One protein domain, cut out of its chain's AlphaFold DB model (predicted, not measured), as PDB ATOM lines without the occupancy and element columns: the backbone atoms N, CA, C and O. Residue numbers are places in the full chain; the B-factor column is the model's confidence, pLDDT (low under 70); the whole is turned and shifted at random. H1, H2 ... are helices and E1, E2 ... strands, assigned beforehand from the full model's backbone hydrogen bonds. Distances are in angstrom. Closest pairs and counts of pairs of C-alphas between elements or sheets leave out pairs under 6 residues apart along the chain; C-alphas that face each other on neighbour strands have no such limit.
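AT A GLANCE: This is residues 240 to 397 of the 750 residues of an uncharacterized protein of Nanohaloarchaea archaeon SW_7_43_1 (UniProt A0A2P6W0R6). Two strongly twisted antiparallel sheets stand face to face as a sandwich, a large one of seven strands, E1 E2 E4 E5 E11 E7 E8, and a smaller one of four, E3 E6 E10 E9. The short helices H1 and H3 lie near opposite ends of the long axis, and H2 is on the large sheet. The printed part has 158 residues with three named helices and eleven named strands, in the order E1 E2 H1 E3 E4 H2 E5 E6 H3 E7 E8 E9 E10 E11, and its class is mostly strand. The whole is compact, with a radius of gyration of the C-alphas of 15.5 A and spans of 46 by 32 by 27 A.

IN THESE COORDINATES: The large sheet holds E1, residues 240 to 242, from C-alpha 240 at (-20.281, -38.034, -24.857); E2, 246 to 251; E4, 285 to 292, 22.2 A long; E5, 303 to 313, 30.4 A; E11, 390 to 396, 19.2 A, ending at C-alpha 396 at (-30.104, -10.884, -16.529); E7, 345 to 351, 18.3 A; and E8, 354 to 357. The smaller sheet holds E3, 273 to 278; E6, 318 to 327, 28.7 A; E10, 370 to 375; and E9, 360 to 364. The helices are H1, 253 to 256, H2, 294 to 297, and H3, 328 to 332.

HOW THE PARTS SIT: In the large sheet E1 and E8 are the edge strands. E5 bends by 51 degrees at residue 306. N 288 of E4 and O 311 of E5 are 2.8 A apart, and N 308 of E5 and O 392 of E11 2.8 A, both within hydrogen-bond range. E7 and E8 form a hairpin, with N 349 and O 356 at 2.9 A. E8 runs on into E9 at 54 degrees across a break of 2 residues. The facing parts of the two sheets are 11.2 A centre to centre, their strands at 27 degrees. In the smaller sheet E6 has staggered pairing: residues 318 to 323 pair with E3, N 275 and O 321 at 2.9 A, and 323 to 327 with E10, N 326 and O 371 at 2.8 A. H2 is on the large sheet at a height of 8.1 A, only just over E5, with 3 of its C-alphas; Thr 294 and Pro 304 have the closest C-alphas, 6.0 A. H1 and H3 only graze the smaller sheet. In H3 every O i to N i+4 pair is within hydrogen-bond range; H1 and H2 are too short for such a pair.

THE WHOLE: The C-alphas of Glu 254 and Asp 335 are the two farthest apart, 47.0 A. The printed part has no cut. The links H1 to E3, H3 to E7 and E10 to E11 are long. The mean pLDDT of the printed part is 78.8; 33 residues are under 70, among them 253 to 268, 337 to 343 and 377 to 383.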
ATOM      1  N   VAL A 240     -20.064 -39.462 -24.579       75.50
ATOM      2  CA  VAL A 240     -20.281 -38.034 -24.857       75.50
ATOM      3  C   VAL A 240     -19.650 -37.671 -26.198       75.50
ATOM      4  O   VAL A 240     -18.466 -37.942 -26.407       75.50
ATOM      5  N   ASP A 241     -20.429 -37.054 -27.084       78.88
ATOM      6  CA  ASP A 241     -19.967 -36.480 -28.352       78.88
ATOM      7  C   ASP A 241     -20.143 -34.952 -28.340       78.88
ATOM      8  O   ASP A 241     -21.046 -34.422 -27.684       78.88
ATOM      9  N   TYR A 242     -19.247 -34.258 -29.040       74.38
ATOM     10  CA  TYR A 242     -19.046 -32.809 -28.960       74.38
ATOM     11  C   TYR A 242     -19.015 -32.178 -30.355       74.38
ATOM     12  O   TYR A 242     -18.159 -32.510 -31.181       74.38
ATOM     13  N   GLU A 243     -19.893 -31.203 -30.579       75.12
ATOM     14  CA  GLU A 243     -19.901 -30.326 -31.753       75.12
ATOM     15  C   GLU A 243     -19.633 -28.864 -31.326       75.12
ATOM     16  O   GLU A 243     -19.257 -28.596 -30.185       75.12
ATOM     17  N   SER A 244     -19.751 -27.910 -32.254       70.44
ATOM     18  CA  SER A 244     -19.471 -26.477 -32.030       70.44
ATOM     19  C   SER A 244     -20.447 -25.782 -31.077       70.44
ATOM     20  O   SER A 244     -20.070 -24.866 -30.354       70.44
ATOM     21  N   ASP A 245     -21.700 -26.211 -31.140       75.00
ATOM     22  CA  ASP A 245     -22.894 -25.610 -30.539       75.00
ATOM     23  C   ASP A 245     -23.787 -26.677 -29.881       75.00
ATOM     24  O   ASP A 245     -24.826 -26.364 -29.303       75.00
ATOM     25  N   SER A 246     -23.381 -27.946 -29.975       75.81
ATOM     26  CA  SER A 246     -24.145 -29.128 -29.589       75.81
ATOM     27  C   SER A 246     -23.283 -30.069 -28.741       75.81
ATOM     28  O   SER A 246     -22.079 -30.231 -28.961       75.81
ATOM     29  N   LEU A 247     -23.910 -30.696 -27.750       82.12
ATOM     30  CA  LEU A 247     -23.338 -31.765 -26.944       82.12
ATOM     31  C   LEU A 247     -24.366 -32.884 -26.827       82.12
ATOM     32  O   LEU A 247     -25.489 -32.652 -26.377       82.12
ATOM     33  N   THR A 248     -23.969 -34.111 -27.160       78.06
ATOM     34  CA  THR A 248     -24.810 -35.301 -26.967       78.06
ATOM     35  C   THR A 248     -24.187 -36.212 -25.917       78.06
ATOM     36  O   THR A 248     -23.124 -36.781 -26.138       78.06
ATOM     37  N   ALA A 249     -24.863 -36.379 -24.781       79.81
ATOM     38  CA  ALA A 249     -24.479 -37.297 -23.715       79.81
ATOM     39  C   ALA A 249     -25.458 -38.479 -23.654       79.81
ATOM     40  O   ALA A 249     -26.674 -38.301 -23.571       79.81
ATOM     41  N   SER A 250     -24.937 -39.704 -23.663       76.31
ATOM     42  CA  SER A 250     -25.741 -40.925 -23.574       76.31
ATOM     43  C   SER A 250     -25.246 -41.852 -22.466       76.31
ATOM     44  O   SER A 250     -24.049 -41.972 -22.210       76.31
ATOM     45  N   VAL A 251     -26.175 -42.505 -21.767       78.06
ATOM     46  CA  VAL A 251     -25.877 -43.325 -20.586       78.06
ATOM     47  C   VAL A 251     -26.825 -44.520 -20.490       78.06
ATOM     48  O   VAL A 251     -28.023 -44.429 -20.768       78.06
ATOM     49  N   SER A 252     -26.297 -45.685 -20.111       74.31
ATOM     50  CA  SER A 252     -27.117 -46.886 -19.941       74.31
ATOM     51  C   SER A 252     -27.844 -46.885 -18.593       74.31
ATOM     52  O   SER A 252     -27.340 -46.366 -17.599       74.31
ATOM     53  N   ALA A 253     -29.008 -47.543 -18.538       69.19
ATOM     54  CA  ALA A 253     -29.795 -47.703 -17.308       69.19
ATOM     55  C   ALA A 253     -28.971 -48.241 -16.122       69.19
ATOM     56  O   ALA A 253     -29.180 -47.843 -14.986       69.19
ATOM     57  N   GLU A 254     -28.032 -49.146 -16.408       69.19
ATOM     58  CA  GLU A 254     -27.179 -49.816 -15.419       69.19
ATOM     59  C   GLU A 254     -26.136 -48.878 -14.793       69.19
ATOM     60  O   GLU A 254     -25.677 -49.154 -13.695       69.19
ATOM     61  N   LYS A 255     -25.792 -47.770 -15.466       69.56
ATOM     62  CA  LYS A 255     -24.849 -46.746 -14.985       69.56
ATOM     63  C   LYS A 255     -25.544 -45.562 -14.301       69.56
ATOM     64  O   LYS A 255     -24.924 -44.881 -13.500       69.56
ATOM     65  N   LEU A 256     -26.825 -45.317 -14.596       65.00
ATOM     66  CA  LEU A 256     -27.626 -44.276 -13.932       65.00
ATOM     67  C   LEU A 256     -27.879 -44.581 -12.446       65.00
ATOM     68  O   LEU A 256     -27.907 -43.655 -11.640       65.00
ATOM     69  N   ASP A 257     -28.011 -45.862 -12.080       64.62
ATOM     70  CA  ASP A 257     -28.197 -46.308 -10.687       64.62
ATOM     71  C   ASP A 257     -26.978 -46.006  -9.778       64.62
ATOM     72  O   ASP A 257     -27.138 -45.947  -8.558       64.62
ATOM     73  N   ASP A 258     -25.782 -45.787 -10.346       65.00
ATOM     74  CA  ASP A 258     -24.543 -45.463  -9.612       65.00
ATOM     75  C   ASP A 258     -24.335 -43.940  -9.394       65.00
ATOM     76  O   ASP A 258     -23.312 -43.531  -8.850       65.00
ATOM     77  N   ASN A 259     -25.323 -43.103  -9.754       59.38
ATOM     78  CA  ASN A 259     -25.291 -41.630  -9.679       59.38
ATOM     79  C   ASN A 259     -24.128 -40.994 -10.482       59.38
ATOM     80  O   ASN A 259     -23.204 -40.426  -9.890       59.38
ATOM     81  N   PRO A 260     -24.159 -41.082 -11.825       60.81
ATOM     82  CA  PRO A 260     -23.056 -40.654 -12.675       60.81
ATOM     83  C   PRO A 260     -22.972 -39.126 -12.734       60.81
ATOM     84  O   PRO A 260     -23.801 -38.476 -13.371       60.81
ATOM     85  N   GLU A 261     -21.953 -38.548 -12.098       56.94
ATOM     86  CA  GLU A 261     -21.672 -37.122 -12.251       56.94
ATOM     87  C   GLU A 261     -21.299 -36.830 -13.713       56.94
ATOM     88  O   GLU A 261     -20.444 -37.484 -14.311       56.94
ATOM     89  N   PHE A 262     -21.965 -35.841 -14.298       60.84
ATOM     90  CA  PHE A 262     -21.622 -35.292 -15.603       60.84
ATOM     91  C   PHE A 262     -21.032 -33.890 -15.414       60.84
ATOM     92  O   PHE A 262     -21.308 -33.235 -14.408       60.84
ATOM     93  N   ARG A 263     -20.192 -33.450 -16.360       57.16
ATOM     94  CA  ARG A 263     -19.602 -32.104 -16.392       57.16
ATOM     95  C   ARG A 263     -19.419 -31.629 -17.837       57.16
ATOM     96  O   ARG A 263     -18.380 -31.858 -18.448       57.16
ATOM     97  N   ALA A 264     -20.427 -30.951 -18.380       56.22
ATOM     98  CA  ALA A 264     -20.239 -30.066 -19.533       56.22
ATOM     99  C   ALA A 264     -19.771 -28.689 -19.043       56.22
ATOM    100  O   ALA A 264     -20.436 -28.120 -18.180       56.22
ATOM    101  N   GLY A 265     -18.661 -28.173 -19.586       48.81
ATOM    102  CA  GLY A 265     -18.088 -26.897 -19.131       48.81
ATOM    103  C   GLY A 265     -17.213 -26.123 -20.123       48.81
ATOM    104  O   GLY A 265     -16.521 -25.201 -19.712       48.81
ATOM    105  N   THR A 266     -17.171 -26.514 -21.405       53.69
ATOM    106  CA  THR A 266     -16.292 -25.880 -22.417       53.69
ATOM    107  C   THR A 266     -16.892 -25.756 -23.825       53.69
ATOM    108  O   THR A 266     -16.267 -25.151 -24.690       53.69
ATOM    109  N   SER A 267     -18.078 -26.319 -24.087       56.16
ATOM    110  CA  SER A 267     -18.696 -26.375 -25.428       56.16
ATOM    111  C   SER A 267     -20.038 -25.645 -25.542       56.16
ATOM    112  O   SER A 267     -20.683 -25.714 -26.580       56.16
ATOM    113  N   LEU A 268     -20.490 -24.990 -24.469       64.94
ATOM    114  CA  LEU A 268     -21.708 -24.181 -24.428       64.94
ATOM    115  C   LEU A 268     -21.319 -22.852 -23.774       64.94
ATOM    116  O   LEU A 268     -20.771 -22.851 -22.669       64.94
ATOM    117  N   LYS A 269     -21.535 -21.725 -24.460       70.50
ATOM    118  CA  LYS A 269     -21.056 -20.416 -23.996       70.50
ATOM    119  C   LYS A 269     -21.668 -20.083 -22.637       70.50
ATOM    120  O   LYS A 269     -22.892 -20.084 -22.488       70.50
ATOM    121  N   GLY A 270     -20.811 -19.737 -21.679       64.56
ATOM    122  CA  GLY A 270     -21.233 -19.237 -20.375       64.56
ATOM    123  C   GLY A 270     -21.733 -20.294 -19.396       64.56
ATOM    124  O   GLY A 270     -22.279 -19.919 -18.365       64.56
ATOM    125  N   LEU A 271     -21.594 -21.587 -19.700       72.81
ATOM    126  CA  LEU A 271     -21.983 -22.668 -18.800       72.81
ATOM    127  C   LEU A 271     -20.783 -23.576 -18.512       72.81
ATOM    128  O   LEU A 271     -20.213 -24.182 -19.421       72.81
ATOM    129  N   ASN A 272     -20.436 -23.677 -17.228       71.31
ATOM    130  CA  ASN A 272     -19.162 -24.234 -16.770       71.31
ATOM    131  C   ASN A 272     -19.334 -25.587 -16.059       71.31
ATOM    132  O   ASN A 272     -18.396 -26.384 -16.020       71.31
ATOM    133  N   GLN A 273     -20.534 -25.883 -15.550       74.94
ATOM    134  CA  GLN A 273     -20.898 -27.223 -15.096       74.94
ATOM    135  C   GLN A 273     -22.398 -27.486 -15.292       74.94
ATOM    136  O   GLN A 273     -23.243 -26.718 -14.838       74.94
ATOM    137  N   ILE A 274     -22.741 -28.630 -15.886       72.50
ATOM    138  CA  ILE A 274     -24.035 -29.302 -15.686       72.50
ATOM    139  C   ILE A 274     -23.769 -30.658 -15.041       72.50
ATOM    140  O   ILE A 274     -23.149 -31.517 -15.667       72.50
ATOM    141  N   GLU A 275     -24.273 -30.836 -13.821       74.75
ATOM    142  CA  GLU A 275     -24.383 -32.115 -13.114       74.75
ATOM    143  C   GLU A 275     -25.791 -32.697 -13.349       74.75
ATOM    144  O   GLU A 275     -26.791 -31.972 -13.324       74.75
ATOM    145  N   LEU A 276     -25.870 -34.013 -13.575       72.44
ATOM    146  CA  LEU A 276     -27.106 -34.744 -13.876       72.44
ATOM    147  C   LEU A 276     -27.331 -35.881 -12.868       72.44
ATOM    148  O   LEU A 276     -26.786 -36.971 -13.015       72.44
ATOM    149  N   GLU A 277     -28.173 -35.655 -11.861       76.00
ATOM    150  CA  GLU A 277     -28.544 -36.675 -10.871       76.00
ATOM    151  C   GLU A 277     -29.739 -37.516 -11.377       76.00
ATOM    152  O   GLU A 277     -30.828 -37.010 -11.649       76.00
ATOM    153  N   GLY A 278     -29.554 -38.829 -11.541       71.06
ATOM    154  CA  GLY A 278     -30.562 -39.718 -12.134       71.06
ATOM    155  C   GLY A 278     -31.601 -40.243 -11.138       71.06
ATOM    156  O   GLY A 278     -31.418 -41.321 -10.572       71.06
ATOM    157  N   ARG A 279     -32.745 -39.565 -10.955       74.38
ATOM    158  CA  ARG A 279     -33.784 -39.999  -9.995       74.38
ATOM    159  C   ARG A 279     -34.990 -40.682 -10.648       74.38
ATOM    160  O   ARG A 279     -35.969 -40.054 -11.041       74.38
ATOM    161  N   ASN A 280     -35.002 -42.018 -10.582       69.88
ATOM    162  CA  ASN A 280     -36.051 -42.917 -11.114       69.88
ATOM    163  C   ASN A 280     -36.103 -43.016 -12.654       69.88
ATOM    164  O   ASN A 280     -37.120 -43.441 -13.211       69.88
ATOM    165  N   VAL A 281     -35.011 -42.656 -13.331       70.94
ATOM    166  CA  VAL A 281     -34.884 -42.678 -14.794       70.94
ATOM    167  C   VAL A 281     -35.067 -44.100 -15.345       70.94
ATOM    168  O   VAL A 281     -34.492 -45.066 -14.845       70.94
ATOM    169  N   ALA A 282     -35.905 -44.253 -16.373       69.25
ATOM    170  CA  ALA A 282     -36.477 -45.547 -16.759       69.25
ATOM    171  C   ALA A 282     -35.935 -46.111 -18.087       69.25
ATOM    172  O   ALA A 282     -36.701 -46.405 -19.008       69.25
ATOM    173  N   GLY A 283     -34.623 -46.328 -18.183       79.25
ATOM    174  CA  GLY A 283     -33.997 -46.951 -19.353       79.25
ATOM    175  C   GLY A 283     -32.609 -46.400 -19.652       79.25
ATOM    176  O   GLY A 283     -31.998 -45.744 -18.817       79.25
ATOM    177  N   GLY A 284     -32.098 -46.703 -20.849       77.38
ATOM    178  CA  GLY A 284     -30.983 -45.933 -21.400       77.38
ATOM    179  C   GLY A 284     -31.474 -44.530 -21.747       77.38
ATOM    180  O   GLY A 284     -32.588 -44.391 -22.259       77.38
ATOM    181  N   THR A 285     -30.660 -43.529 -21.444       80.50
ATOM    182  CA  THR A 285     -31.010 -42.114 -21.569       80.50
ATOM    183  C   THR A 285     -30.026 -41.437 -22.503       80.50
ATOM    184  O   THR A 285     -28.835 -41.741 -22.493       80.50
ATOM    185  N   GLU A 286     -30.551 -40.559 -23.340       84.75
ATOM    186  CA  GLU A 286     -29.833 -39.847 -24.392       84.75
ATOM    187  C   GLU A 286     -30.305 -38.402 -24.310       84.75
ATOM    188  O   GLU A 286     -31.504 -38.145 -24.421       84.75
ATOM    189  N   LEU A 287     -29.375 -37.496 -24.031       85.38
ATOM    190  CA  LEU A 287     -29.610 -36.087 -23.747       85.38
ATOM    191  C   LEU A 287     -28.749 -35.267 -24.708       85.38
ATOM    192  O   LEU A 287     -27.526 -35.396 -24.719       85.38
ATOM    193  N   MET A 288     -29.402 -34.447 -25.524       86.81
ATOM    194  CA  MET A 288     -28.769 -33.512 -26.443       86.81
ATOM    195  C   MET A 288     -29.012 -32.098 -25.924       86.81
ATOM    196  O   MET A 288     -30.161 -31.691 -25.740       86.81
ATOM    197  N   MET A 289     -27.927 -31.367 -25.686       88.19
ATOM    198  CA  MET A 289     -27.950 -29.949 -25.343       88.19
ATOM    199  C   MET A 289     -27.455 -29.158 -26.544       88.19
ATOM    200  O   MET A 289     -26.347 -29.410 -27.011       88.19
ATOM    201  N   GLN A 290     -28.256 -28.217 -27.037       89.00
ATOM    202  CA  GLN A 290     -27.862 -27.321 -28.123       89.00
ATOM    203  C   GLN A 290     -27.982 -25.868 -27.672       89.00
ATOM    204  O   GLN A 290     -29.016 -25.468 -27.137       89.00
ATOM    205  N   GLN A 291     -26.934 -25.076 -27.891       89.69
ATOM    206  CA  GLN A 291     -26.993 -23.638 -27.674       89.69
ATOM    207  C   GLN A 291     -27.808 -22.979 -28.794       89.69
ATOM    208  O   GLN A 291     -27.545 -23.194 -29.975       89.69
ATOM    209  N   GLN A 292     -28.782 -22.156 -28.415       93.00
ATOM    210  CA  GLN A 292     -29.586 -21.355 -29.331       93.00
ATOM    211  C   GLN A 292     -29.033 -19.935 -29.476       93.00
ATOM    212  O   GLN A 292     -28.389 -19.388 -28.577       93.00
ATOM    213  N   ASP A 293     -29.326 -19.325 -30.622       89.88
ATOM    214  CA  ASP A 293     -29.052 -17.914 -30.885       89.88
ATOM    215  C   ASP A 293     -29.963 -17.039 -30.002       89.88
ATOM    216  O   ASP A 293     -31.196 -17.141 -30.052       89.88
ATOM    217  N   THR A 294     -29.345 -16.194 -29.175       91.00
ATOM    218  CA  THR A 294     -30.016 -15.350 -28.180       91.00
ATOM    219  C   THR A 294     -30.913 -14.280 -28.806       91.00
ATOM    220  O   THR A 294     -31.864 -13.852 -28.154       91.00
ATOM    221  N   SER A 295     -30.690 -13.904 -30.073       89.25
ATOM    222  CA  SER A 295     -31.506 -12.902 -30.781       89.25
ATOM    223  C   SER A 295     -32.971 -13.317 -30.975       89.25
ATOM    224  O   SER A 295     -33.857 -12.476 -31.119       89.25
ATOM    225  N   ASN A 296     -33.275 -14.619 -30.882       90.00
ATOM    226  CA  ASN A 296     -34.652 -15.133 -30.906       90.00
ATOM    227  C   ASN A 296     -35.478 -14.754 -29.657       90.00
ATOM    228  O   ASN A 296     -36.669 -15.064 -29.607       90.00
ATOM    229  N   TYR A 297     -34.860 -14.113 -28.657       88.88
ATOM    230  CA  TYR A 297     -35.445 -13.822 -27.345       88.88
ATOM    231  C   TYR A 297     -35.345 -12.333 -26.940       88.88
ATOM    232  O   TYR A 297     -35.565 -11.996 -25.778       88.88
ATOM    233  N   GLU A 298     -35.056 -11.435 -27.892       81.50
ATOM    234  CA  GLU A 298     -34.960  -9.975 -27.675       81.50
ATOM    235  C   GLU A 298     -36.297  -9.301 -27.292       81.50
ATOM    236  O   GLU A 298     -36.295  -8.220 -26.713       81.50
ATOM    237  N   ASP A 299     -37.443  -9.937 -27.561       78.44
ATOM    238  CA  ASP A 299     -38.797  -9.442 -27.234       78.44
ATOM    239  C   ASP A 299     -39.182  -9.639 -25.736       78.44
ATOM    240  O   ASP A 299     -40.369  -9.709 -25.397       78.44
ATOM    241  N   THR A 300     -38.209  -9.767 -24.823       82.94
ATOM    242  CA  THR A 300     -38.446 -10.011 -23.382       82.94
ATOM    243  C   THR A 300     -37.841  -8.928 -22.491       82.94
ATOM    244  O   THR A 300     -36.857  -8.294 -22.855       82.94
ATOM    245  N   ASP A 301     -38.391  -8.761 -21.284       87.88
ATOM    246  CA  ASP A 301     -37.873  -7.836 -20.259       87.88
ATOM    247  C   ASP A 301     -36.528  -8.316 -19.637       87.88
ATOM    248  O   ASP A 301     -36.075  -7.773 -18.632       87.88
ATOM    249  N   LEU A 302     -35.897  -9.360 -20.197       91.44
ATOM    250  CA  LEU A 302     -34.672 -10.005 -19.716       91.44
ATOM    251  C   LEU A 302     -33.587  -9.985 -20.804       91.44
ATOM    252  O   LEU A 302     -33.876 -10.126 -21.989       91.44
ATOM    253  N   ILE A 303     -32.318  -9.892 -20.401       91.44
ATOM    254  CA  ILE A 303     -31.160  -9.907 -21.307       91.44
ATOM    255  C   ILE A 303     -30.545 -11.321 -21.330       91.44
ATOM    256  O   ILE A 303     -29.873 -11.704 -20.364       91.44
ATOM    257  N   PRO A 304     -30.742 -12.124 -22.394       93.31
ATOM    258  CA  PRO A 304     -30.187 -13.475 -22.492       93.31
ATOM    259  C   PRO A 304     -28.677 -13.471 -22.785       93.31
ATOM    260  O   PRO A 304     -28.233 -13.017 -23.837       93.31
ATOM    261  N   TYR A 305     -27.885 -14.065 -21.889       91.25
ATOM    262  CA  TYR A 305     -26.455 -14.323 -22.106       91.25
ATOM    263  C   TYR A 305     -26.215 -15.574 -22.961       91.25
ATOM    264  O   TYR A 305     -25.326 -15.608 -23.816       91.25
ATOM    265  N   SER A 306     -27.006 -16.617 -22.695       92.00
ATOM    266  CA  SER A 306     -26.920 -17.929 -23.335       92.00
ATOM    267  C   SER A 306     -28.258 -18.651 -23.182       92.00
ATOM    268  O   SER A 306     -28.880 -18.581 -22.121       92.00
ATOM    269  N   VAL A 307     -28.715 -19.342 -24.226       92.50
ATOM    270  CA  VAL A 307     -29.936 -20.162 -24.200       92.50
ATOM    271  C   VAL A 307     -29.583 -21.559 -24.688       92.50
ATOM    272  O   VAL A 307     -28.842 -21.703 -25.655       92.50
ATOM    273  N   ILE A 308     -30.063 -22.585 -23.991       92.00
ATOM    274  CA  ILE A 308     -29.677 -23.985 -24.172       92.00
ATOM    275  C   ILE A 308     -30.947 -24.841 -24.198       92.00
ATOM    276  O   ILE A 308     -31.652 -24.963 -23.194       92.00
ATOM    277  N   ASP A 309     -31.221 -25.466 -25.338       92.50
ATOM    278  CA  ASP A 309     -32.274 -26.469 -25.471       92.50
ATOM    279  C   ASP A 309     -31.762 -27.827 -25.001       92.50
ATOM    280  O   ASP A 309     -30.836 -28.387 -25.586       92.50
ATOM    281  N   ILE A 310     -32.391 -28.376 -23.962       90.50
ATOM    282  CA  ILE A 310     -32.108 -29.708 -23.426       90.50
ATOM    283  C   ILE A 310     -33.221 -30.646 -23.894       90.50
ATOM    284  O   ILE A 310     -34.350 -30.591 -23.406       90.50
ATOM    285  N   THR A 311     -32.905 -31.515 -24.848       91.69
ATOM    286  CA  THR A 311     -33.847 -32.460 -25.473       91.69
ATOM    287  C   THR A 311     -33.374 -33.897 -25.283       91.69
ATOM    288  O   THR A 311     -32.187 -34.127 -25.037       91.69
ATOM    289  N   GLY A 312     -34.263 -34.895 -25.368       89.31
ATOM    290  CA  GLY A 312     -33.773 -36.274 -25.261       89.31
ATOM    291  C   GLY A 312     -34.763 -37.413 -25.044       89.31
ATOM    292  O   GLY A 312     -35.947 -37.241 -24.754       89.31
ATOM    293  N   ASN A 313     -34.229 -38.633 -25.131       86.88
ATOM    294  CA  ASN A 313     -34.950 -39.872 -24.859       86.88
ATOM    295  C   ASN A 313     -34.792 -40.273 -23.386       86.88
ATOM    296  O   ASN A 313     -33.679 -40.482 -22.908       86.88
ATOM    297  N   ASN A 314     -35.921 -40.455 -22.690       84.75
ATOM    298  CA  ASN A 314     -36.015 -40.836 -21.270       84.75
ATOM    299  C   ASN A 314     -35.404 -39.833 -20.267       84.75
ATOM    300  O   ASN A 314     -35.125 -40.213 -19.136       84.75
ATOM    301  N   ILE A 315     -35.265 -38.554 -20.633       85.56
ATOM    302  CA  ILE A 315     -34.747 -37.501 -19.735       85.56
ATOM    303  C   ILE A 315     -35.706 -37.116 -18.586       85.56
ATOM    304  O   ILE A 315     -35.304 -36.410 -17.664       85.56
ATOM    305  N   GLU A 316     -36.960 -37.588 -18.595       85.00
ATOM    306  CA  GLU A 316     -37.888 -37.441 -17.460       85.00
ATOM    307  C   GLU A 316     -37.305 -38.079 -16.182       85.00
ATOM    308  O   GLU A 316     -37.113 -39.295 -16.111       85.00
ATOM    309  N   GLY A 317     -37.068 -37.262 -15.152       79.31
ATOM    310  CA  GLY A 317     -36.478 -37.707 -13.880       79.31
ATOM    311  C   GLY A 317     -34.952 -37.582 -13.786       79.31
ATOM    312  O   GLY A 317     -34.391 -37.924 -12.747       79.31
ATOM    313  N   LEU A 318     -34.276 -37.059 -14.817       83.88
ATOM    314  CA  LEU A 318     -32.966 -36.436 -14.614       83.88
ATOM    315  C   LEU A 318     -33.150 -35.141 -13.819       83.88
ATOM    316  O   LEU A 318     -34.035 -34.339 -14.122       83.88
ATOM    317  N   GLU A 319     -32.307 -34.935 -12.821       85.25
ATOM    318  CA  GLU A 319     -32.253 -33.726 -12.012       85.25
ATOM    319  C   GLU A 319     -31.020 -32.903 -12.386       85.25
ATOM    320  O   GLU A 319     -29.887 -33.351 -12.221       85.25
ATOM    321  N   LEU A 320     -31.255 -31.694 -12.890       83.88
ATOM    322  CA  LEU A 320     -30.207 -30.740 -13.234       83.88
ATOM    323  C   LEU A 320     -29.709 -30.004 -11.988       83.88
ATOM    324  O   LEU A 320     -30.510 -29.456 -11.218       83.88
ATOM    325  N   ARG A 321     -28.383 -29.907 -11.864       85.75
ATOM    326  CA  ARG A 321     -27.705 -28.804 -11.170       85.75
ATOM    327  C   ARG A 321     -26.760 -28.123 -12.153       85.75
ATOM    328  O   ARG A 321     -26.163 -28.785 -12.998       85.75
ATOM    329  N   MET A 322     -26.671 -26.802 -12.079       87.62
ATOM    330  CA  MET A 322     -26.032 -25.974 -13.101       87.62
ATOM    331  C   MET A 322     -25.137 -24.931 -12.438       87.62
ATOM    332  O   MET A 322     -25.566 -24.297 -11.472       87.62
ATOM    333  N   SER A 323     -23.935 -24.721 -12.968       88.12
ATOM    334  CA  SER A 323     -23.116 -23.548 -12.671       88.12
ATOM    335  C   SER A 323     -22.633 -22.871 -13.951       88.12
ATOM    336  O   SER A 323     -22.372 -23.503 -14.981       88.12
ATOM    337  N   ALA A 324     -22.569 -21.550 -13.882       87.88
ATOM    338  CA  ALA A 324     -22.218 -20.664 -14.976       87.88
ATOM    339  C   ALA A 324     -21.335 -19.556 -14.411       87.88
ATOM    340  O   ALA A 324     -21.734 -18.897 -13.448       87.88
ATOM    341  N   ASP A 325     -20.159 -19.359 -15.006       87.00
ATOM    342  CA  ASP A 325     -19.308 -18.221 -14.675       87.00
ATOM    343  C   ASP A 325     -19.482 -17.160 -15.758       87.00
ATOM    344  O   ASP A 325     -19.332 -17.416 -16.954       87.00
ATOM    345  N   LEU A 326     -19.851 -15.967 -15.316       86.44
ATOM    346  CA  LEU A 326     -20.246 -14.842 -16.146       86.44
ATOM    347  C   LEU A 326     -19.077 -13.852 -16.195       86.44
ATOM    348  O   LEU A 326     -18.636 -13.425 -15.124       86.44
ATOM    349  N   PRO A 327     -18.578 -13.471 -17.384       85.69
ATOM    350  CA  PRO A 327     -17.573 -12.425 -17.512       85.69
ATOM    351  C   PRO A 327     -18.055 -11.128 -16.863       85.69
ATOM    352  O   PRO A 327     -19.176 -10.679 -17.119       85.69
ATOM    353  N   GLU A 328     -17.212 -10.515 -16.038       81.75
ATOM    354  CA  GLU A 328     -17.570  -9.306 -15.297       81.75
ATOM    355  C   GLU A 328     -17.879  -8.136 -16.242       81.75
ATOM    356  O   GLU A 328     -18.839  -7.402 -16.017       81.75
ATOM    357  N   ASN A 329     -17.166  -8.032 -17.369       80.38
ATOM    358  CA  ASN A 329     -17.466  -7.046 -18.406       80.38
ATOM    359  C   ASN A 329     -18.864  -7.235 -19.018       80.38
ATOM    360  O   ASN A 329     -19.575  -6.251 -19.158       80.38
ATOM    361  N   TRP A 330     -19.322  -8.465 -19.286       86.31
ATOM    362  CA  TRP A 330     -20.691  -8.682 -19.777       86.31
ATOM    363  C   TRP A 330     -21.748  -8.232 -18.755       86.31
ATOM    364  O   TRP A 330     -22.801  -7.725 -19.141       86.31
ATOM    365  N   LEU A 331     -21.466  -8.371 -17.454       84.06
ATOM    366  CA  LEU A 331     -22.338  -7.846 -16.401       84.06
ATOM    367  C   LEU A 331     -22.322  -6.312 -16.343       84.06
ATOM    368  O   LEU A 331     -23.375  -5.723 -16.112       84.06
ATOM    369  N   MET A 332     -21.168  -5.668 -16.567       79.69
ATOM    370  CA  MET A 332     -21.058  -4.204 -16.648       79.69
ATOM    371  C   MET A 332     -21.747  -3.639 -17.899       79.69
ATOM    372  O   MET A 332     -22.549  -2.722 -17.780       79.69
ATOM    373  N   ASP A 333     -21.502  -4.227 -19.075       81.06
ATOM    374  CA  ASP A 333     -22.033  -3.805 -20.384       81.06
ATOM    375  C   ASP A 333     -23.576  -3.834 -20.468       81.06
ATOM    376  O   ASP A 333     -24.154  -3.317 -21.424       81.06
ATOM    377  N   ASN A 334     -24.238  -4.473 -19.498       80.44
ATOM    378  CA  ASN A 334     -25.690  -4.651 -19.423       80.44
ATOM    379  C   ASN A 334     -26.285  -4.148 -18.084       80.44
ATOM    380  O   ASN A 334     -27.427  -4.477 -17.769       80.44
ATOM    381  N   ASP A 335     -25.514  -3.396 -17.285       78.94
ATOM    382  CA  ASP A 335     -25.887  -2.824 -15.973       78.94
ATOM    383  C   ASP A 335     -26.287  -3.841 -14.867       78.94
ATOM    384  O   ASP A 335     -26.767  -3.473 -13.796       78.94
ATOM    385  N   LEU A 336     -26.023  -5.139 -15.054       77.69
ATOM    386  CA  LEU A 336     -26.492  -6.246 -14.194       77.69
ATOM    387  C   LEU A 336     -25.718  -6.417 -12.867       77.69
ATOM    388  O   LEU A 336     -25.985  -7.346 -12.094       77.69
ATOM    389  N   LEU A 337     -24.715  -5.574 -12.608       64.44
ATOM    390  CA  LEU A 337     -23.637  -5.834 -11.648       64.44
ATOM    391  C   LEU A 337     -23.847  -5.127 -10.290       64.44
ATOM    392  O   LEU A 337     -23.127  -4.201  -9.912       64.44
ATOM    393  N   VAL A 338     -24.841  -5.583  -9.521       52.47
ATOM    394  CA  VAL A 338     -25.266  -4.927  -8.266       52.47
ATOM    395  C   VAL A 338     -25.133  -5.848  -7.039       52.47
ATOM    396  O   VAL A 338     -26.073  -6.492  -6.583       52.47
ATOM    397  N   SER A 339     -23.955  -5.794  -6.408       54.69
ATOM    398  CA  SER A 339     -23.609  -6.387  -5.098       54.69
ATOM    399  C   SER A 339     -23.471  -7.920  -5.000       54.69
ATOM    400  O   SER A 339     -24.108  -8.706  -5.694       54.69
ATOM    401  N   SER A 340     -22.651  -8.367  -4.046       52.00
ATOM    402  CA  SER A 340     -22.294  -9.774  -3.799       52.00
ATOM    403  C   SER A 340     -23.357 -10.607  -3.058       52.00
ATOM    404  O   SER A 340     -23.009 -11.544  -2.338       52.00
ATOM    405  N   LYS A 341     -24.646 -10.249  -3.160       49.62
ATOM    406  CA  LYS A 341     -25.730 -10.878  -2.373       49.62
ATOM    407  C   LYS A 341     -26.982 -11.258  -3.151       49.62
ATOM    408  O   LYS A 341     -27.662 -12.188  -2.735       49.62
ATOM    409  N   GLU A 342     -27.290 -10.554  -4.234       55.38
ATOM    410  CA  GLU A 342     -28.446 -10.831  -5.083       55.38
ATOM    411  C   GLU A 342     -28.011 -10.613  -6.533       55.38
ATOM    412  O   GLU A 342     -27.869  -9.478  -6.974       55.38
ATOM    413  N   ALA A 343     -27.756 -11.694  -7.278       55.25
ATOM    414  CA  ALA A 343     -27.523 -11.566  -8.711       55.25
ATOM    415  C   ALA A 343     -28.837 -11.235  -9.421       55.25
ATOM    416  O   ALA A 343     -29.863 -11.888  -9.205       55.25
ATOM    417  N   TYR A 344     -28.778 -10.283 -10.344       80.62
ATOM    418  CA  TYR A 344     -29.857 -10.003 -11.293       80.62
ATOM    419  C   TYR A 344     -29.855 -11.028 -12.437       80.62
ATOM    420  O   TYR A 344     -30.843 -11.175 -13.151       80.62
ATOM    421  N   VAL A 345     -28.782 -11.824 -12.539       87.62
ATOM    422  CA  VAL A 345     -28.682 -12.993 -13.416       87.62
ATOM    423  C   VAL A 345     -29.168 -14.256 -12.714       87.62
ATOM    424  O   VAL A 345     -28.960 -14.462 -11.517       87.62
ATOM    425  N   SER A 346     -29.840 -15.133 -13.453       91.62
ATOM    426  CA  SER A 346     -30.237 -16.464 -12.988       91.62
ATOM    427  C   SER A 346     -30.395 -17.431 -14.154       91.62
ATOM    428  O   SER A 346     -30.415 -17.031 -15.318       91.62
ATOM    429  N   PHE A 347     -30.560 -18.712 -13.826       91.75
ATOM    430  CA  PHE A 347     -31.142 -19.668 -14.760       91.75
ATOM    431  C   PHE A 347     -32.664 -19.461 -14.828       91.75
ATOM    432  O   PHE A 347     -33.320 -19.269 -13.802       91.75
ATOM    433  N   TYR A 348     -33.236 -19.548 -16.023       92.62
ATOM    434  CA  TYR A 348     -34.670 -19.462 -16.291       92.62
ATOM    435  C   TYR A 348     -35.103 -20.680 -17.103       92.62
ATOM    436  O   TYR A 348     -34.405 -21.090 -18.026       92.62
ATOM    437  N   THR A 349     -36.268 -21.248 -16.795       93.44
ATOM    438  CA  THR A 349     -36.937 -22.199 -17.697       93.44
ATOM    439  C   THR A 349     -37.853 -21.423 -18.628       93.44
ATOM    440  O   THR A 349     -38.672 -20.643 -18.133       93.44
ATOM    441  N   VAL A 350     -37.742 -21.658 -19.933       93.69
ATOM    442  CA  VAL A 350     -38.522 -20.953 -20.960       93.69
ATOM    443  C   VAL A 350     -39.622 -21.882 -21.481       93.69
ATOM    444  O   VAL A 350     -39.346 -22.858 -22.177       93.69
ATOM    445  N   GLU A 351     -40.882 -21.609 -21.128       92.00
ATOM    446  CA  GLU A 351     -42.058 -22.369 -21.587       92.00
ATOM    447  C   GLU A 351     -42.856 -21.533 -22.615       92.00
ATOM    448  O   GLU A 351     -43.980 -21.088 -22.374       92.00
ATOM    449  N   GLY A 352     -42.250 -21.301 -23.787       89.50
ATOM    450  CA  GLY A 352     -42.766 -20.375 -24.802       89.50
ATOM    451  C   GLY A 352     -42.470 -18.927 -24.415       89.50
ATOM    452  O   GLY A 352     -41.321 -18.594 -24.152       89.50
ATOM    453  N   ASP A 353     -43.501 -18.084 -24.344       89.12
ATOM    454  CA  ASP A 353     -43.364 -16.683 -23.921       89.12
ATOM    455  C   ASP A 353     -43.174 -16.544 -22.386       89.12
ATOM    456  O   ASP A 353     -42.868 -15.460 -21.894       89.12
ATOM    457  N   GLU A 354     -43.390 -17.611 -21.595       92.50
ATOM    458  CA  GLU A 354     -43.301 -17.570 -20.126       92.50
ATOM    459  C   GLU A 354     -41.893 -17.948 -19.633       92.50
ATOM    460  O   GLU A 354     -41.486 -19.114 -19.669       92.50
ATOM    461  N   TRP A 355     -41.164 -16.948 -19.133       93.69
ATOM    462  CA  TRP A 355     -39.848 -17.097 -18.513       93.69
ATOM    463  C   TRP A 355     -39.979 -17.237 -17.001       93.69
ATOM    464  O   TRP A 355     -40.525 -16.367 -16.323       93.69
ATOM    465  N   LYS A 356     -39.455 -18.332 -16.448       91.62
ATOM    466  CA  LYS A 356     -39.574 -18.624 -15.019       91.62
ATOM    467  C   LYS A 356     -38.209 -18.820 -14.370       91.62
ATOM    468  O   LYS A 356     -37.551 -19.838 -14.580       91.62
ATOM    469  N   ARG A 357     -37.844 -17.863 -13.513       90.50
ATOM    470  CA  ARG A 357     -36.611 -17.854 -12.717       90.50
ATOM    471  C   ARG A 357     -36.487 -19.110 -11.844       90.50
ATOM    472  O   ARG A 357     -37.430 -19.490 -11.140       90.50
ATOM    473  N   LEU A 358     -35.319 -19.740 -11.888       87.94
ATOM    474  CA  LEU A 358     -34.862 -20.752 -10.940       87.94
ATOM    475  C   LEU A 358     -34.060 -20.063  -9.818       87.94
ATOM    476  O   LEU A 358     -33.435 -19.032 -10.074       87.94
ATOM    477  N   PRO A 359     -34.076 -20.589  -8.582       86.19
ATOM    478  CA  PRO A 359     -33.287 -20.021  -7.494       86.19
ATOM    479  C   PRO A 359     -31.790 -20.257  -7.749       86.19
ATOM    480  O   PRO A 359     -31.406 -21.302  -8.289       86.19
ATOM    481  N   VAL A 360     -30.945 -19.294  -7.370       86.50
ATOM    482  CA  VAL A 360     -29.489 -19.368  -7.558       86.50
ATOM    483  C   VAL A 360     -28.720 -18.846  -6.349       86.50
ATOM    484  O   VAL A 360     -29.065 -17.816  -5.775       86.50
ATOM    485  N   ARG A 361     -27.628 -19.539  -6.037       85.06
ATOM    486  CA  ARG A 361     -26.503 -19.052  -5.243       85.06
ATOM    487  C   ARG A 361     -25.567 -18.272  -6.147       85.06
ATOM    488  O   ARG A 361     -25.502 -18.508  -7.353       85.06
ATOM    489  N   THR A 362     -24.832 -17.350  -5.547       83.19
ATOM    490  CA  THR A 362     -24.044 -16.353  -6.269       83.19
ATOM    491  C   THR A 362     -22.735 -16.103  -5.532       83.19
ATOM    492  O   THR A 362     -22.754 -15.938  -4.309       83.19
ATOM    493  N   GLY A 363     -21.604 -16.046  -6.233       80.62
ATOM    494  CA  GLY A 363     -20.302 -15.832  -5.599       80.62
ATOM    495  C   GLY A 363     -19.180 -15.523  -6.586       80.62
ATOM    496  O   GLY A 363     -19.388 -15.490  -7.795       80.62
ATOM    497  N   ASN A 364     -17.971 -15.309  -6.067       77.44
ATOM    498  CA  ASN A 364     -16.774 -15.275  -6.905       77.44
ATOM    499  C   ASN A 364     -16.505 -16.699  -7.440       77.44
ATOM    500  O   ASN A 364     -16.601 -17.673  -6.691       77.44
ATOM    501  N   SER A 365     -16.197 -16.822  -8.732       70.25
ATOM    502  CA  SER A 365     -15.894 -18.102  -9.382       70.25
ATOM    503  C   SER A 365     -14.554 -18.725  -8.956       70.25
ATOM    504  O   SER A 365     -14.357 -19.934  -9.124       70.25
ATOM    505  N   GLY A 366     -13.640 -17.924  -8.399       72.31
ATOM    506  CA  GLY A 366     -12.229 -18.282  -8.229       72.31
ATOM    507  C   GLY A 366     -11.403 -18.128  -9.513       72.31
ATOM    508  O   GLY A 366     -10.272 -18.601  -9.560       72.31
ATOM    509  N   ILE A 367     -11.977 -17.498 -10.543       72.75
ATOM    510  CA  ILE A 367     -11.321 -17.042 -11.769       72.75
ATOM    511  C   ILE A 367     -11.479 -15.516 -11.796       72.75
ATOM    512  O   ILE A 367     -12.583 -15.000 -11.594       72.75
ATOM    513  N   ASP A 368     -10.388 -14.790 -12.022       70.31
ATOM    514  CA  ASP A 368     -10.396 -13.326 -11.964       70.31
ATOM    515  C   ASP A 368     -11.305 -12.724 -13.043       70.31
ATOM    516  O   ASP A 368     -11.259 -13.125 -14.207       70.31
ATOM    517  N   ASN A 369     -12.108 -11.723 -12.667       77.25
ATOM    518  CA  ASN A 369     -13.123 -11.083 -13.519       77.25
ATOM    519  C   ASN A 369     -14.272 -12.024 -13.960       77.25
ATOM    520  O   ASN A 369     -14.891 -11.801 -15.005       77.25
ATOM    521  N   TYR A 370     -14.580 -13.075 -13.185       83.38
ATOM    522  CA  TYR A 370     -15.713 -13.977 -13.436       83.38
ATOM    523  C   TYR A 370     -16.608 -14.187 -12.204       83.38
ATOM    524  O   TYR A 370     -16.173 -14.649 -11.142       83.38
ATOM    525  N   TYR A 371     -17.905 -13.938 -12.379       83.06
ATOM    526  CA  TYR A 371     -18.940 -14.084 -11.356       83.06
ATOM    527  C   TYR A 371     -19.685 -15.415 -11.515       83.06
ATOM    528  O   TYR A 371     -20.300 -15.661 -12.551       83.06
ATOM    529  N   ARG A 372     -19.681 -16.269 -10.486       87.56
ATOM    530  CA  ARG A 372     -20.362 -17.570 -10.516       87.56
ATOM    531  C   ARG A 372     -21.816 -17.455 -10.078       87.56
ATOM    532  O   ARG A 372     -22.102 -16.967  -8.982       87.56
ATOM    533  N   ILE A 373     -22.719 -18.016 -10.879       87.88
ATOM    534  CA  ILE A 373     -24.048 -18.440 -10.427       87.88
ATOM    535  C   ILE A 373     -24.122 -19.971 -10.357       87.88
ATOM    536  O   ILE A 373     -23.635 -20.674 -11.240       87.88
ATOM    537  N   GLU A 374     -24.752 -20.490  -9.307       88.38
ATOM    538  CA  GLU A 374     -25.017 -21.917  -9.082       88.38
ATOM    539  C   GLU A 374     -26.513 -22.113  -8.834       88.38
ATOM    540  O   GLU A 374     -27.108 -21.386  -8.045       88.38
ATOM    541  N   SER A 375     -27.151 -23.104  -9.455       87.50
ATOM    542  CA  SER A 375     -28.557 -23.422  -9.179       87.50
ATOM    543  C   SER A 375     -28.739 -23.855  -7.717       87.50
ATOM    544  O   SER A 375     -28.090 -24.809  -7.281       87.50
ATOM    545  N   GLU A 376     -29.649 -23.220  -6.975       81.69
ATOM    546  CA  GLU A 376     -29.931 -23.573  -5.578       81.69
ATOM    547  C   GLU A 376     -30.667 -24.917  -5.471       81.69
ATOM    548  O   GLU A 376     -31.891 -24.998  -5.396       81.69
ATOM    549  N   SER A 377     -29.888 -25.993  -5.374       67.81
ATOM    550  CA  SER A 377     -30.323 -27.333  -4.954       67.81
ATOM    551  C   SER A 377     -30.552 -27.435  -3.434       67.81
ATOM    552  O   SER A 377     -30.431 -28.510  -2.840       67.81
ATOM    553  N   GLU A 378     -30.819 -26.304  -2.769       45.19
ATOM    554  CA  GLU A 378     -30.708 -26.183  -1.319       45.19
ATOM    555  C   GLU A 378     -31.704 -27.072  -0.555       45.19
ATOM    556  O   GLU A 378     -32.921 -26.938  -0.680       45.19
ATOM    557  N   PHE A 379     -31.138 -27.936   0.294       44.31
ATOM    558  CA  PHE A 379     -31.782 -28.686   1.378       44.31
ATOM    559  C   PHE A 379     -32.949 -29.630   0.998       44.31
ATOM    560  O   PHE A 379     -34.114 -29.360   1.273       44.31
ATOM    561  N   GLU A 380     -32.589 -30.829   0.519       46.78
ATOM    562  CA  GLU A 380     -33.410 -32.063   0.561       46.78
ATOM    563  C   GLU A 380     -34.796 -32.037  -0.142       46.78
ATOM    564  O   GLU A 380     -35.741 -32.577   0.423       46.78
ATOM    565  N   GLU A 381     -34.934 -31.478  -1.361       51.59
ATOM    566  CA  GLU A 381     -35.943 -31.881  -2.400       51.59
ATOM    567  C   GLU A 381     -35.967 -30.961  -3.657       51.59
ATOM    568  O   GLU A 381     -36.745 -31.195  -4.579       51.59
ATOM    569  N   SER A 382     -35.143 -29.909  -3.716       51.03
ATOM    570  CA  SER A 382     -35.263 -28.749  -4.629       51.03
ATOM    571  C   SER A 382     -34.570 -28.855  -6.001       51.03
ATOM    572  O   SER A 382     -34.578 -27.886  -6.761       51.03
ATOM    573  N   SER A 383     -34.002 -30.006  -6.359       61.91
ATOM    574  CA  SER A 383     -33.368 -30.233  -7.664       61.91
ATOM    575  C   SER A 383     -34.327 -29.993  -8.843       61.91
ATOM    576  O   SER A 383     -35.502 -30.367  -8.790       61.91
ATOM    577  N   TYR A 384     -33.838 -29.428  -9.954       76.25
ATOM    578  CA  TYR A 384     -34.685 -29.212 -11.129       76.25
ATOM    579  C   TYR A 384     -34.848 -30.508 -11.940       76.25
ATOM    580  O   TYR A 384     -34.014 -30.844 -12.779       76.25
ATOM    581  N   SER A 385     -35.931 -31.249 -11.696       83.38
ATOM    582  CA  SER A 385     -36.275 -32.429 -12.498       83.38
ATOM    583  C   SER A 385     -36.764 -32.039 -13.901       83.38
ATOM    584  O   SER A 385     -37.801 -31.375 -14.033       83.38
ATOM    585  N   LEU A 386     -36.077 -32.522 -14.940       84.06
ATOM    586  CA  LEU A 386     -36.504 -32.428 -16.339       84.06
ATOM    587  C   LEU A 386     -37.848 -33.144 -16.562       84.06
ATOM    588  O   LEU A 386     -38.125 -34.197 -15.975       84.06
ATOM    589  N   LYS A 387     -38.687 -32.572 -17.435       85.44
ATOM    590  CA  LYS A 387     -40.064 -33.035 -17.723       85.44
ATOM    591  C   LYS A 387     -40.268 -33.414 -19.197       85.44
ATOM    592  O   LYS A 387     -41.375 -33.288 -19.720       85.44
ATOM    593  N   GLY A 388     -39.192 -33.842 -19.851       89.00
ATOM    594  CA  GLY A 388     -39.064 -33.861 -21.307       89.00
ATOM    595  C   GLY A 388     -38.274 -32.649 -21.797       89.00
ATOM    596  O   GLY A 388     -37.580 -32.006 -21.005       89.00
ATOM    597  N   ASP A 389     -38.381 -32.365 -23.094       91.12
ATOM    598  CA  ASP A 389     -37.657 -31.283 -23.768       91.12
ATOM    599  C   ASP A 389     -37.868 -29.937 -23.046       91.12
ATOM    600  O   ASP A 389     -39.005 -29.539 -22.779       91.12
ATOM    601  N   THR A 390     -36.772 -29.272 -22.672       92.31
ATOM    602  CA  THR A 390     -36.764 -28.083 -21.805       92.31
ATOM    603  C   THR A 390     -35.712 -27.080 -22.276       92.31
ATOM    604  O   THR A 390     -34.525 -27.399 -22.303       92.31
ATOM    605  N   THR A 391     -36.124 -25.848 -22.563       94.00
ATOM    606  CA  THR A 391     -35.208 -24.726 -22.810       94.00
ATOM    607  C   THR A 391     -34.800 -24.085 -21.481       94.00
ATOM    608  O   THR A 391     -35.660 -23.671 -20.693       94.00
ATOM    609  N   ILE A 392     -33.492 -23.985 -21.232       92.81
ATOM    610  CA  ILE A 392     -32.902 -23.237 -20.116       92.81
ATOM    611  C   ILE A 392     -32.187 -22.007 -20.671       92.81
ATOM    612  O   ILE A 392     -31.388 -22.117 -21.594       92.81
ATOM    613  N   ALA A 393     -32.422 -20.843 -20.078       93.69
ATOM    614  CA  ALA A 393     -31.692 -19.621 -20.383       93.69
ATOM    615  C   ALA A 393     -30.880 -19.148 -19.174       93.69
ATOM    616  O   ALA A 393     -31.347 -19.223 -18.038       93.69
ATOM    617  N   ILE A 394     -29.684 -18.626 -19.424       92.94
ATOM    618  CA  ILE A 394     -28.929 -17.782 -18.499       92.94
ATOM    619  C   ILE A 394     -29.224 -16.344 -18.921       92.94
ATOM    620  O   ILE A 394     -28.880 -15.957 -20.039       92.94
ATOM    621  N   ALA A 395     -29.888 -15.568 -18.067       93.19
ATOM    622  CA  ALA A 395     -30.314 -14.211 -18.409       93.19
ATOM    623  C   ALA A 395     -30.279 -13.264 -17.208       93.19
ATOM    624  O   ALA A 395     -30.480 -13.695 -16.070       93.19
ATOM    625  N   GLY A 396     -30.014 -11.988 -17.481       90.75
ATOM    626  CA  GLY A 396     -30.104 -10.884 -16.529       90.75
ATOM    627  C   GLY A 396     -31.465 -10.195 -16.559       90.75
ATOM    628  O   GLY A 396     -32.116 -10.169 -17.599       90.75
ATOM    629  N   ASP A 397     -31.874  -9.630 -15.429       87.88
ATOM    630  CA  ASP A 397     -33.096  -8.833 -15.272       87.88
ATOM    631  C   ASP A 397     -32.727  -7.351 -15.022       87.88
ATOM    632  O   ASP A 397     -32.420  -7.004 -13.877       87.88
TER     633      ASP A 397